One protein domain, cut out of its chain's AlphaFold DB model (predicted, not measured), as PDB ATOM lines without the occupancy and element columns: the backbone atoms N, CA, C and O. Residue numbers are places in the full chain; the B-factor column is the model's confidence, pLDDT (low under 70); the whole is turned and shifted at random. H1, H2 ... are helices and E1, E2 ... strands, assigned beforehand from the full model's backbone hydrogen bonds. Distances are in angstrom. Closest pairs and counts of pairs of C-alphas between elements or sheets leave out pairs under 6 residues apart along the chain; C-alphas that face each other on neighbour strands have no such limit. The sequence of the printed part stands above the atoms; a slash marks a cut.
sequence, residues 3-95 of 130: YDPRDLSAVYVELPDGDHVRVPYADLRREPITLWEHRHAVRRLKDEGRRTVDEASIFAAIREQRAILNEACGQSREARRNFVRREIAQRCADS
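AT A GLANCE: This is residues 3 to 95 of the 130 residues of an uncharacterized protein of Acetobacter pasteurianus (UniProt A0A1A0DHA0). One very long helix, H2, makes most of the length: its residues 67 to 94, with residue 95 after them, stick out as a bare arm, while the shorter H1 is set crosswise on its first turns. A two-stranded hairpin, E1 and E2, makes the opposite end of the long axis. The printed part has 93 residues with two named strands and then two named helices, in the order E1, E2, H1, H2; the sheet, E1 - E2, is antiparallel and the class is mostly helix. The whole is extended, with a radius of gyration of the C-alphas of 21.6 A, and spans 78 by 33 by 21 A.

IN THESE COORDINATES: E1 is residues 7 to 14, 18.3 A long, beginning at C-alpha 7 at (221.049, 219.460, 114.406); it bends by 60 degrees at residue 10. E2 is residues 20 to 24, 12.7 A. H1 is residues 35 to 47, 18.3 A. H2 is residues 55 to 94, 58.3 A, ending at C-alpha 94 at (196.047, 188.210, 80.519).

HOW THE PARTS SIT: E1 and E2 form an antiparallel hairpin, with 146 degrees between their directions; N 11 and O 23 are 2.9 A apart and N 21 and O 13 2.8 A, both within hydrogen-bond range. The closest C-alphas of E1 and H1, those of Leu 8 and Leu 35, are 6.4 A apart. H1 and H2 touch, about perpendicular at 76 degrees, H2 with residues 57 to 62 alone; their closest C-alphas, those of Ala 41 and Ile 58, are 5.7 A apart. H2 is apart from E1 and E2. In H1 and H2 every O i to N i+4 pair is within hydrogen-bond range.

THE WHOLE: The two C-alphas farthest apart, those of Asp 17 and Ser 95, are 78.3 A apart. Without residues 67 to 95, which stand free, the body spans 41 by 23 by 19 A. The printed part has no cut and no long link. The mean pLDDT of the printed part is 92.4, and residue 95 is under 70.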
ATOM      1  N   TYR A   3     221.307 220.607 123.478       94.00
ATOM      2  CA  TYR A   3     221.558 220.441 122.036       94.00
ATOM      3  C   TYR A   3     220.244 220.135 121.295       94.00
ATOM      4  O   TYR A   3     219.313 219.621 121.919       94.00
ATOM      5  N   ASP A   4     220.157 220.423 119.988       93.50
ATOM      6  CA  ASP A   4     219.027 219.986 119.145       93.50
ATOM      7  C   ASP A   4     219.327 218.572 118.599       93.50
ATOM      8  O   ASP A   4     220.348 218.360 117.946       93.50
ATOM      9  N   PRO A   5     218.482 217.556 118.847       93.81
ATOM     10  CA  PRO A   5     218.717 216.205 118.334       93.81
ATOM     11  C   PRO A   5     218.688 216.098 116.798       93.81
ATOM     12  O   PRO A   5     219.202 215.116 116.255       93.81
ATOM     13  N   ARG A   6     218.082 217.061 116.096       94.06
ATOM     14  CA  ARG A   6     218.035 217.117 114.625       94.06
ATOM     15  C   ARG A   6     219.239 217.841 114.033       94.06
ATOM     16  O   ARG A   6     219.545 217.618 112.867       94.06
ATOM     17  N   ASP A   7     219.901 218.672 114.829       93.81
ATOM     18  CA  ASP A   7     221.049 219.460 114.406       93.81
ATOM     19  C   ASP A   7     222.081 219.565 115.535       93.81
ATOM     20  O   ASP A   7     221.950 220.354 116.470       93.81
ATOM     21  N   LEU A   8     223.142 218.770 115.417       92.44
ATOM     22  CA  LEU A   8     224.284 218.809 116.320       92.44
ATOM     23  C   LEU A   8     225.349 219.849 115.934       92.44
ATOM     24  O   LEU A   8     226.414 219.838 116.545       92.44
ATOM     25  N   SER A   9     225.085 220.761 114.981       92.44
ATOM     26  CA  SER A   9     226.040 221.792 114.521       92.44
ATOM     27  C   SER A   9     226.606 222.660 115.631       92.44
ATOM     28  O   SER A   9     227.718 223.183 115.507       92.44
ATOM     29  N   ALA A  10     225.860 222.789 116.725       93.62
ATOM     30  CA  ALA A  10     226.354 223.340 117.961       93.62
ATOM     31  C   ALA A  10     225.696 222.694 119.180       93.62
ATOM     32  O   ALA A  10     224.538 222.273 119.158       93.62
ATOM     33  N   VAL A  11     226.436 222.701 120.281       93.25
ATOM     34  CA  VAL A  11     225.930 222.385 121.615       93.25
ATOM     35  C   VAL A  11     225.962 223.640 122.479       93.25
ATOM     36  O   VAL A  11     226.825 224.499 122.326       93.25
ATOM     37  N   TYR A  12     225.012 223.762 123.394       94.00
ATOM     38  CA  TYR A  12     224.914 224.873 124.330       94.00
ATOM     39  C   TYR A  12     225.400 224.408 125.699       94.00
ATOM     40  O   TYR A  12     224.795 223.541 126.341       94.00
ATOM     41  N   VAL A  13     226.517 224.967 126.143       94.69
ATOM     42  CA  VAL A  13     227.113 224.665 127.444       94.69
ATOM     43  C   VAL A  13     226.673 225.732 128.436       94.69
ATOM     44  O   VAL A  13     226.734 226.916 128.132       94.69
ATOM     45  N   GLU A  14     226.196 225.299 129.598       95.06
ATOM     46  CA  GLU A  14     225.837 226.191 130.705       95.06
ATOM     47  C   GLU A  14     227.104 226.589 131.457       95.06
ATOM     48  O   GLU A  14     227.912 225.723 131.802       95.06
ATOM     49  N   LEU A  15     227.279 227.890 131.674       93.44
ATOM     50  CA  LEU A  15     228.345 228.460 132.486       93.44
ATOM     51  C   LEU A  15     227.936 228.469 133.966       93.44
ATOM     52  O   LEU A  15     226.742 228.422 134.274       93.44
ATOM     53  N   PRO A  16     228.910 228.566 134.891       92.44
ATOM     54  CA  PRO A  16     228.633 228.668 136.326       92.44
ATOM     55  C   PRO A  16     227.704 229.834 136.691       92.44
ATOM     56  O   PRO A  16     226.923 229.716 137.629       92.44
ATOM     57  N   ASP A  17     227.752 230.918 135.912       92.19
ATOM     58  CA  ASP A  17     226.958 232.134 136.121       92.19
ATOM     59  C   ASP A  17     225.508 232.009 135.602       92.19
ATOM     60  O   ASP A  17     224.708 232.928 135.756       92.19
ATOM     61  N   GLY A  18     225.146 230.866 135.005       89.06
ATOM     62  CA  GLY A  18     223.809 230.578 134.472       89.06
ATOM     63  C   GLY A  18     223.625 230.887 132.982       89.06
ATOM     64  O   GLY A  18     222.623 230.470 132.401       89.06
ATOM     65  N   ASP A  19     224.598 231.550 132.355       92.25
ATOM     66  CA  ASP A  19     224.600 231.845 130.919       92.25
ATOM     67  C   ASP A  19     224.872 230.604 130.052       92.25
ATOM     68  O   ASP A  19     225.444 229.608 130.500       92.25
ATOM     69  N   HIS A  20     224.503 230.665 128.769       93.44
ATOM     70  CA  HIS A  20     224.761 229.602 127.792       93.44
ATOM     71  C   HIS A  20     225.770 230.052 126.739       93.44
ATOM     72  O   HIS A  20     225.562 231.052 126.055       93.44
ATOM     73  N   VAL A  21     226.812 229.253 126.516       94.69
ATOM     74  CA  VAL A  21     227.740 229.435 125.392       94.69
ATOM     75  C   VAL A  21     227.451 228.409 124.306       94.69
ATOM     76  O   VAL A  21     227.386 227.204 124.554       94.69
ATOM     77  N   ARG A  22     227.295 228.904 123.073       94.38
ATOM     78  CA  ARG A  22     227.181 228.081 121.867       94.38
ATOM     79  C   ARG A  22     228.569 227.598 121.447       94.38
ATOM     80  O   ARG A  22     229.405 228.401 121.045       94.38
ATOM     81  N   VAL A  23     228.779 226.289 121.478       94.12
ATOM     82  CA  VAL A  23     230.005 225.617 121.037       94.12
ATOM     83  C   VAL A  23     229.717 224.905 119.712       94.12
ATOM     84  O   VAL A  23     229.024 223.886 119.722       94.12
ATOM     85  N   PRO A  24     230.167 225.450 118.568       94.00
ATOM     86  CA  PRO A  24     230.020 224.786 117.279       94.00
ATOM     87  C   PRO A  24     231.040 223.648 117.102       94.00
ATOM     88  O   PRO A  24     231.904 223.434 117.954       94.00
ATOM     89  N   TYR A  25     230.966 222.943 115.971       91.62
ATOM     90  CA  TYR A  25     232.037 222.050 115.515       91.62
ATOM     91  C   TYR A  25     233.396 222.754 115.429       91.62
ATOM     92  O   TYR A  25     233.464 223.973 115.248       91.62
ATOM     93  N   ALA A  26     234.479 221.969 115.470       89.88
ATOM     94  CA  ALA A  26     235.816 222.506 115.235       89.88
ATOM     95  C   ALA A  26     235.969 223.015 113.791       89.88
ATOM     96  O   ALA A  26     236.630 224.026 113.560       89.88
ATOM     97  N   ASP A  27     235.327 222.344 112.828       92.12
ATOM     98  CA  ASP A  27     235.262 222.780 111.431       92.12
ATOM     99  C   ASP A  27     233.826 223.148 111.029       92.12
ATOM    100  O   ASP A  27     232.945 222.296 110.892       92.12
ATOM    101  N   LEU A  28     233.606 224.443 110.791       90.38
ATOM    102  CA  LEU A  28     232.312 225.019 110.413       90.38
ATOM    103  C   LEU A  28     231.871 224.671 108.985       90.38
ATOM    104  O   LEU A  28     230.726 224.928 108.624       90.38
ATOM    105  N   ARG A  29     232.761 224.118 108.155       91.56
ATOM    106  CA  ARG A  29     232.432 223.722 106.776       91.56
ATOM    107  C   ARG A  29     231.661 222.405 106.720       91.56
ATOM    108  O   ARG A  29     231.209 222.008 105.648       91.56
ATOM    109  N   ARG A  30     231.568 221.698 107.847       90.62
ATOM    110  CA  ARG A  30     230.889 220.410 107.946       90.62
ATOM    111  C   ARG A  30     229.379 220.593 107.928       90.62
ATOM    112  O   ARG A  30     228.839 221.540 108.494       90.62
ATOM    113  N   GLU A  31     228.702 219.648 107.293       91.12
ATOM    114  CA  GLU A  31     227.245 219.633 107.263       91.12
ATOM    115  C   GLU A  31     226.659 219.387 108.665       91.12
ATOM    116  O   GLU A  31     227.247 218.653 109.467       91.12
ATOM    117  N   PRO A  32     225.466 219.927 108.956       94.00
ATOM    118  CA  PRO A  32     224.667 219.506 110.097       94.00
ATOM    119  C   PRO A  32     224.428 217.989 110.098       94.00
ATOM    120  O   PRO A  32     224.119 217.379 109.064       94.00
ATOM    121  N   ILE A  33     224.556 217.375 111.274       95.50
ATOM    122  CA  ILE A  33     224.258 215.956 111.485       95.50
ATOM    123  C   ILE A  33     223.257 215.806 112.617       95.50
ATOM    124  O   ILE A  33     223.220 216.598 113.559       95.50
ATOM    125  N   THR A  34     222.456 214.755 112.536       96.19
ATOM    126  CA  THR A  34     221.517 214.392 113.594       96.19
ATOM    127  C   THR A  34     222.226 213.633 114.718       96.19
ATOM    128  O   THR A  34     223.257 212.980 114.525       96.19
ATOM    129  N   LEU A  35     221.622 213.627 115.907       95.69
ATOM    130  CA  LEU A  35     222.109 212.835 117.038       95.69
ATOM    131  C   LEU A  35     222.152 211.336 116.738       95.69
ATOM    132  O   LEU A  35     223.027 210.625 117.241       95.69
ATOM    133  N   TRP A  36     221.215 210.846 115.930       96.12
ATOM    134  CA  TRP A  36     221.170 209.438 115.560       96.12
ATOM    135  C   TRP A  36     222.330 209.058 114.633       96.12
ATOM    136  O   TRP A  36     222.994 208.059 114.899       96.12
ATOM    137  N   GLU A  37     222.637 209.878 113.622       96.12
ATOM    138  CA  GLU A  37     223.789 209.662 112.731       96.12
ATOM    139  C   GLU A  37     225.104 209.649 113.512       96.12
ATOM    140  O   GLU A  37     225.908 208.733 113.342       96.12
ATOM    141  N   HIS A  38     225.288 210.601 114.433       95.25
ATOM    142  CA  HIS A  38     226.457 210.625 115.310       95.25
ATOM    143  C   HIS A  38     226.574 209.334 116.135       95.25
ATOM    144  O   HIS A  38     227.619 208.684 116.146       95.25
ATOM    145  N   ARG A  39     225.494 208.919 116.811       95.12
ATOM    146  CA  ARG A  39     225.490 207.694 117.630       95.12
ATOM    147  C   ARG A  39     225.771 206.448 116.797       95.12
ATOM    148  O   ARG A  39     226.518 205.579 117.245       95.12
ATOM    149  N   HIS A  40     225.183 206.364 115.610       95.62
ATOM    150  CA  HIS A  40     225.387 205.247 114.701       95.62
ATOM    151  C   HIS A  40     226.841 205.186 114.214       95.62
ATOM    152  O   HIS A  40     227.466 204.131 114.298       95.62
ATOM    153  N   ALA A  41     227.414 206.320 113.804       94.81
ATOM    154  CA  ALA A  41     228.809 206.411 113.384       94.81
ATOM    155  C   ALA A  41     229.785 206.056 114.515       94.81
ATOM    156  O   ALA A  41     230.690 205.252 114.312       94.81
ATOM    157  N   VAL A  42     229.574 206.577 115.730       94.38
ATOM    158  CA  VAL A  42     230.402 206.232 116.900       94.38
ATOM    159  C   VAL A  42     230.325 204.740 117.212       94.38
ATOM    160  O   VAL A  42     231.348 204.127 117.509       94.38
ATOM    161  N   ARG A  43     229.129 204.143 117.153       94.12
ATOM    162  CA  ARG A  43     228.959 202.702 117.362       94.12
ATOM    163  C   ARG A  43     229.723 201.906 116.308       94.12
ATOM    164  O   ARG A  43     230.531 201.065 116.676       94.12
ATOM    165  N   ARG A  44     229.546 202.243 115.030       93.12
ATOM    166  CA  ARG A  44     230.254 201.601 113.921       93.12
ATOM    167  C   ARG A  44     231.776 201.675 114.085       93.12
ATOM    168  O   ARG A  44     232.446 200.661 113.970       93.12
ATOM    169  N   LEU A  45     232.318 202.851 114.399       93.00
ATOM    170  CA  LEU A  45     233.765 203.036 114.578       93.00
ATOM    171  C   LEU A  45     234.314 202.233 115.766       93.00
ATOM    172  O   LEU A  45     235.434 201.725 115.706       93.00
ATOM    173  N   LYS A  46     233.529 202.096 116.841       91.31
ATOM    174  CA  LYS A  46     233.876 201.228 117.975       91.31
ATOM    175  C   LYS A  46     233.856 199.752 117.587       91.31
ATOM    176  O   LYS A  46     234.779 199.035 117.964       91.31
ATOM    177  N   ASP A  47     232.855 199.326 116.820       90.56
ATOM    178  CA  ASP A  47     232.739 197.952 116.316       90.56
ATOM    179  C   ASP A  47     233.905 197.604 115.362       90.56
ATOM    180  O   ASP A  47     234.393 196.477 115.360       90.56
ATOM    181  N   GLU A  48     234.436 198.591 114.628       87.69
ATOM    182  CA  GLU A  48     235.653 198.483 113.799       87.69
ATOM    183  C   GLU A  48     236.968 198.468 114.620       87.69
ATOM    184  O   GLU A  48     238.058 198.358 114.058       87.69
ATOM    185  N   GLY A  49     236.902 198.568 115.954       85.44
ATOM    186  CA  GLY A  49     238.060 198.462 116.852       85.44
ATOM    187  C   GLY A  49     238.845 199.761 117.070       85.44
ATOM    188  O   GLY A  49     239.933 199.736 117.657       85.44
ATOM    189  N   ARG A  50     238.322 200.918 116.640       79.81
ATOM    190  CA  ARG A  50     238.968 202.222 116.871       79.81
ATOM    191  C   ARG A  50     238.831 202.623 118.342       79.81
ATOM    192  O   ARG A  50     237.733 202.881 118.831       79.81
ATOM    193  N   ARG A  51     239.960 202.722 119.055       70.19
ATOM    194  CA  ARG A  51     239.996 203.160 120.467       70.19
ATOM    195  C   ARG A  51     239.812 204.669 120.637       70.19
ATOM    196  O   ARG A  51     239.223 205.095 121.625       70.19
ATOM    197  N   THR A  52     240.277 205.456 119.670       77.19
ATOM    198  CA  THR A  52     240.113 206.913 119.645       77.19
ATOM    199  C   THR A  52     239.210 207.269 118.478       77.19
ATOM    200  O   THR A  52     239.520 206.938 117.336       77.19
ATOM    201  N   VAL A  53     238.081 207.904 118.783       82.00
ATOM    202  CA  VAL A  53     237.129 208.386 117.786       82.00
ATOM    203  C   VAL A  53     237.387 209.874 117.589       82.00
ATOM    204  O   VAL A  53     237.125 210.673 118.484       82.00
ATOM    205  N   ASP A  54     237.938 210.228 116.437       89.56
ATOM    206  CA  ASP A  54     238.159 211.604 116.006       89.56
ATOM    207  C   ASP A  54     236.959 212.145 115.214       89.56
ATOM    208  O   ASP A  54     236.205 211.397 114.587       89.56
ATOM    209  N   GLU A  55     236.801 213.472 115.210       90.19
ATOM    210  CA  GLU A  55     235.728 214.151 114.477       90.19
ATOM    211  C   GLU A  55     235.767 213.809 112.980       90.19
ATOM    212  O   GLU A  55     234.736 213.512 112.377       90.19
ATOM    213  N   ALA A  56     236.954 213.779 112.364       92.12
ATOM    214  CA  ALA A  56     237.077 213.484 110.941       92.12
ATOM    215  C   ALA A  56     236.555 212.080 110.592       92.12
ATOM    216  O   ALA A  56     235.767 211.966 109.648       92.12
ATOM    217  N   SER A  57     236.891 211.052 111.376       92.62
ATOM    218  CA  SER A  57     236.356 209.698 111.177       92.62
ATOM    219  C   SER A  57     234.842 209.608 111.365       92.62
ATOM    220  O   SER A  57     234.193 208.899 110.595       92.62
ATOM    221  N   ILE A  58     234.252 210.329 112.330       93.31
ATOM    222  CA  ILE A  58     232.787 210.339 112.519       93.31
ATOM    223  C   ILE A  58     232.101 210.840 111.249       93.31
ATOM    224  O   ILE A  58     231.242 210.159 110.692       93.31
ATOM    225  N   PHE A  59     232.496 212.011 110.754       95.38
ATOM    226  CA  PHE A  59     231.883 212.582 109.553       95.38
ATOM    227  C   PHE A  59     232.181 211.764 108.295       95.38
ATOM    228  O   PHE A  59     231.334 211.678 107.407       95.38
ATOM    229  N   ALA A  60     233.357 211.135 108.203       94.00
ATOM    230  CA  ALA A  60     233.658 210.208 107.118       94.00
ATOM    231  C   ALA A  60     232.689 209.016 107.118       94.00
ATOM    232  O   ALA A  60     232.093 208.727 106.081       94.00
ATOM    233  N   ALA A  61     232.460 208.396 108.279       94.50
ATOM    234  CA  ALA A  61     231.511 207.295 108.428       94.50
ATOM    235  C   ALA A  61     230.062 207.721 108.128       94.50
ATOM    236  O   ALA A  61     229.325 206.976 107.486       94.50
ATOM    237  N   ILE A  62     229.654 208.928 108.539       96.00
ATOM    238  CA  ILE A  62     228.318 209.466 108.231       96.00
ATOM    239  C   ILE A  62     228.143 209.678 106.724       96.00
ATOM    240  O   ILE A  62     227.118 209.276 106.176       96.00
ATOM    241  N   ARG A  63     229.128 210.271 106.034       95.62
ATOM    242  CA  ARG A  63     229.064 210.453 104.571       95.62
ATOM    243  C   ARG A  63     228.932 209.122 103.844       95.62
ATOM    244  O   ARG A  63     228.096 209.010 102.955       95.62
ATOM    245  N   GLU A  64     229.716 208.129 104.251       95.31
ATOM    246  CA  GLU A  64     229.651 206.781 103.686       95.31
ATOM    247  C   GLU A  64     228.257 206.172 103.874       95.31
ATOM    248  O   GLU A  64     227.623 205.709 102.929       95.31
ATOM    249  N   GLN A  65     227.716 206.255 105.090       94.88
ATOM    250  CA  GLN A  65     226.373 205.768 105.379       94.88
ATOM    251  C   GLN A  65     225.297 206.493 104.557       94.88
ATOM    252  O   GLN A  65     224.387 205.846 104.039       94.88
ATOM    253  N   ARG A  66     225.391 207.820 104.409       95.81
ATOM    254  CA  ARG A  66     224.475 208.601 103.562       95.81
ATOM    255  C   ARG A  66     224.569 208.171 102.096       95.81
ATOM    256  O   ARG A  66     223.533 208.038 101.448       95.81
ATOM    257  N   ALA A  67     225.774 207.916 101.586       96.38
ATOM    258  CA  ALA A  67     225.975 207.435 100.222       96.38
ATOM    259  C   ALA A  67     225.285 206.079  99.995       96.38
ATOM    260  O   ALA A  67     224.492 205.955  99.062       96.38
ATOM    261  N   ILE A  68     225.479 205.123 100.911       96.06
ATOM    262  CA  ILE A  68     224.823 203.805 100.869       96.06
ATOM    263  C   ILE A  68     223.294 203.948 100.887       96.06
ATOM    264  O   ILE A  68     222.594 203.301 100.108       96.06
ATOM    265  N   LEU A  69     222.748 204.810 101.752       95.75
ATOM    266  CA  LEU A  69     221.301 205.039 101.828       95.75
ATOM    267  C   LEU A  69     220.738 205.649 100.539       95.75
ATOM    268  O   LEU A  69     219.665 205.247 100.085       95.75
ATOM    269  N   ASN A  70     221.455 206.598  99.937       96.50
ATOM    270  CA  ASN A  70     221.055 207.214  98.674       96.50
ATOM    271  C   ASN A  70     221.045 206.195  97.531       96.50
ATOM    272  O   ASN A  70     220.077 206.141  96.768       96.50
ATOM    273  N   GLU A  71     222.079 205.358  97.450       96.94
ATOM    274  CA  GLU A  71     222.156 204.280  96.468       96.94
ATOM    275  C   GLU A  71     221.009 203.279  96.657       96.94
ATOM    276  O   GLU A  71     220.252 203.019  95.720       96.94
ATOM    277  N   ALA A  72     220.799 202.794  97.883       96.44
ATOM    278  CA  ALA A  72     219.728 201.852  98.202       96.44
ATOM    279  C   ALA A  72     218.334 202.433  97.906       96.44
ATOM    280  O   ALA A  72     217.446 201.733  97.414       96.44
ATOM    281  N   CYS A  73     218.131 203.731  98.151       96.25
ATOM    282  CA  CYS A  73     216.900 204.422  97.781       96.25
ATOM    283  C   CYS A  73     216.700 204.438  96.257       96.25
ATOM    284  O   CYS A  73     215.593 204.184  95.772       96.25
ATOM    285  N   GLY A  74     217.767 204.693  95.493       95.31
ATOM    286  CA  GLY A  74     217.768 204.609  94.033       95.31
ATOM    287  C   GLY A  74     217.400 203.213  93.530       95.31
ATOM    288  O   GLY A  74     216.454 203.074  92.750       95.31
ATOM    289  N   GLN A  75     218.075 202.186  94.047       95.25
ATOM    290  CA  GLN A  75     217.823 200.784  93.704       95.25
ATOM    291  C   GLN A  75     216.390 200.355  94.058       95.25
ATOM    292  O   GLN A  75     215.711 199.730  93.248       95.25
ATOM    293  N   SER A  76     215.871 200.750  95.226       94.31
ATOM    294  CA  SER A  76     214.496 200.441  95.644       94.31
ATOM    295  C   SER A  76     213.450 201.109  94.744       94.31
ATOM    296  O   SER A  76     212.478 200.475  94.323       94.31
ATOM    297  N   ARG A  77     213.672 202.376  94.361       95.75
ATOM    298  CA  ARG A  77     212.823 203.074  93.378       95.75
ATOM    299  C   ARG A  77     212.834 202.361  92.031       95.75
ATOM    300  O   ARG A  77     211.791 202.250  91.391       95.75
ATOM    301  N   GLU A  78     213.988 201.878  91.591       94.81
ATOM    302  CA  GLU A  78     214.097 201.118  90.350       94.81
ATOM    303  C   GLU A  78     213.387 199.766  90.430       94.81
ATOM    304  O   GLU A  78     212.574 199.457  89.557       94.81
ATOM    305  N   ALA A  79     213.604 199.014  91.508       94.88
ATOM    306  CA  ALA A  79     212.929 197.750  91.764       94.88
ATOM    307  C   ALA A  79     211.401 197.917  91.760       94.88
ATOM    308  O   ALA A  79     210.696 197.166  91.086       94.88
ATOM    309  N   ARG A  80     210.886 198.966  92.421       95.50
ATOM    310  CA  ARG A  80     209.460 199.335  92.413       95.50
ATOM    311  C   ARG A  80     208.953 199.605  90.994       95.50
ATOM    312  O   ARG A  80     207.900 199.093  90.625       95.50
ATOM    313  N   ARG A  81     209.687 200.379  90.183       96.19
ATOM    314  CA  ARG A  81     209.313 200.648  88.779       96.19
ATOM    315  C   ARG A  81     209.274 199.369  87.949       96.19
ATOM    316  O   ARG A  81     208.337 199.179  87.179       96.19
ATOM    317  N   ASN A  82     210.265 198.498  88.103       94.69
ATOM    318  CA  ASN A  82     210.342 197.240  87.362       94.69
ATOM    319  C   ASN A  82     209.210 196.285  87.753       94.69
ATOM    320  O   ASN A  82     208.604 195.675  86.873       94.69
ATOM    321  N   PHE A  83     208.864 196.225  89.042       95.94
ATOM    322  CA  PHE A  83     207.704 195.480  89.524       95.94
ATOM    323  C   PHE A  83     206.405 195.971  88.869       95.94
ATOM    324  O   PHE A  83     205.688 195.178  88.266       95.94
ATOM    325  N   VAL A  84     206.148 197.285  88.889       96.81
ATOM    326  CA  VAL A  84     204.942 197.873  88.276       96.81
ATOM    327  C   VAL A  84     204.887 197.613  86.768       96.81
ATOM    328  O   VAL A  84     203.841 197.229  86.252       96.81
ATOM    329  N   ARG A  85     206.004 197.768  86.043       95.62
ATOM    330  CA  ARG A  85     206.062 197.466  84.600       95.62
ATOM    331  C   ARG A  85     205.723 196.007  84.308       95.62
ATOM    332  O   ARG A  85     204.990 195.740  83.362       95.62
ATOM    333  N   ARG A  86     206.245 195.078  85.114       94.31
ATOM    334  CA  ARG A  86     205.957 193.648  84.977       94.31
ATOM    335  C   ARG A  86     204.482 193.351  85.234       94.31
ATOM    336  O   ARG A  86     203.896 192.616  84.452       94.31
ATOM    337  N   GLU A  87     203.887 193.941  86.270       95.50
ATOM    338  CA  GLU A  87     202.452 193.785  86.526       95.50
ATOM    339  C   GLU A  87     201.599 194.324  85.375       95.50
ATOM    340  O   GLU A  87     200.660 193.658  84.953       95.50
ATOM    341  N   ILE A  88     201.924 195.504  84.834       94.75
ATOM    342  CA  ILE A  88     201.204 196.066  83.682       94.75
ATOM    343  C   ILE A  88     201.327 195.133  82.474       94.75
ATOM    344  O   ILE A  88     200.320 194.814  81.853       94.75
ATOM    345  N   ALA A  89     202.537 194.652  82.168       92.94
ATOM    346  CA  ALA A  89     202.760 193.728  81.058       92.94
ATOM    347  C   ALA A  89     201.971 192.418  81.222       92.94
ATOM    348  O   ALA A  89     201.390 191.937  80.255       92.94
ATOM    349  N   GLN A  90     201.904 191.873  82.443       91.94
ATOM    350  CA  GLN A  90     201.094 190.692  82.758       91.94
ATOM    351  C   GLN A  90     199.602 190.968  82.566       91.94
ATOM    352  O   GLN A  90     198.943 190.236  81.841       91.94
ATOM    353  N   ARG A  91     199.080 192.080  83.099       88.88
ATOM    354  CA  ARG A  91     197.672 192.468  82.910       88.88
ATOM    355  C   ARG A  91     197.307 192.661  81.438       88.88
ATOM    356  O   ARG A  91     196.217 192.269  81.029       88.88
ATOM    357  N   CYS A  92     198.198 193.249  80.639       82.88
ATOM    358  CA  CYS A  92     197.992 193.383  79.196       82.88
ATOM    359  C   CYS A  92     198.015 192.029  78.469       82.88
ATOM    360  O   CYS A  92     197.307 191.885  77.482       82.88
ATOM    361  N   ALA A  93     198.805 191.058  78.940       81.50
ATOM    362  CA  ALA A  93     198.879 189.715  78.361       81.50
ATOM    363  C   ALA A  93     197.688 188.822  78.759       81.50
ATOM    364  O   ALA A  93     197.223 188.031  77.945       81.50
ATOM    365  N   ASP A  94     197.189 188.967  79.989       75.81
ATOM    366  CA  ASP A  94     196.047 188.210  80.519       75.81
ATOM    367  C   ASP A  94     194.692 188.758  80.028       75.81
ATOM    368  O   ASP A  94     193.668 188.081  80.136       75.81
ATOM    369  N   SER A  95     194.662 189.977  79.477       66.25
ATOM    370  CA  SER A  95     193.461 190.536  78.848       66.25
ATOM    371  C   SER A  95     193.342 189.990  77.422       66.25
ATOM    372  O   SER A  95     194.251 190.227  76.621       66.25
TER     373      SER A  95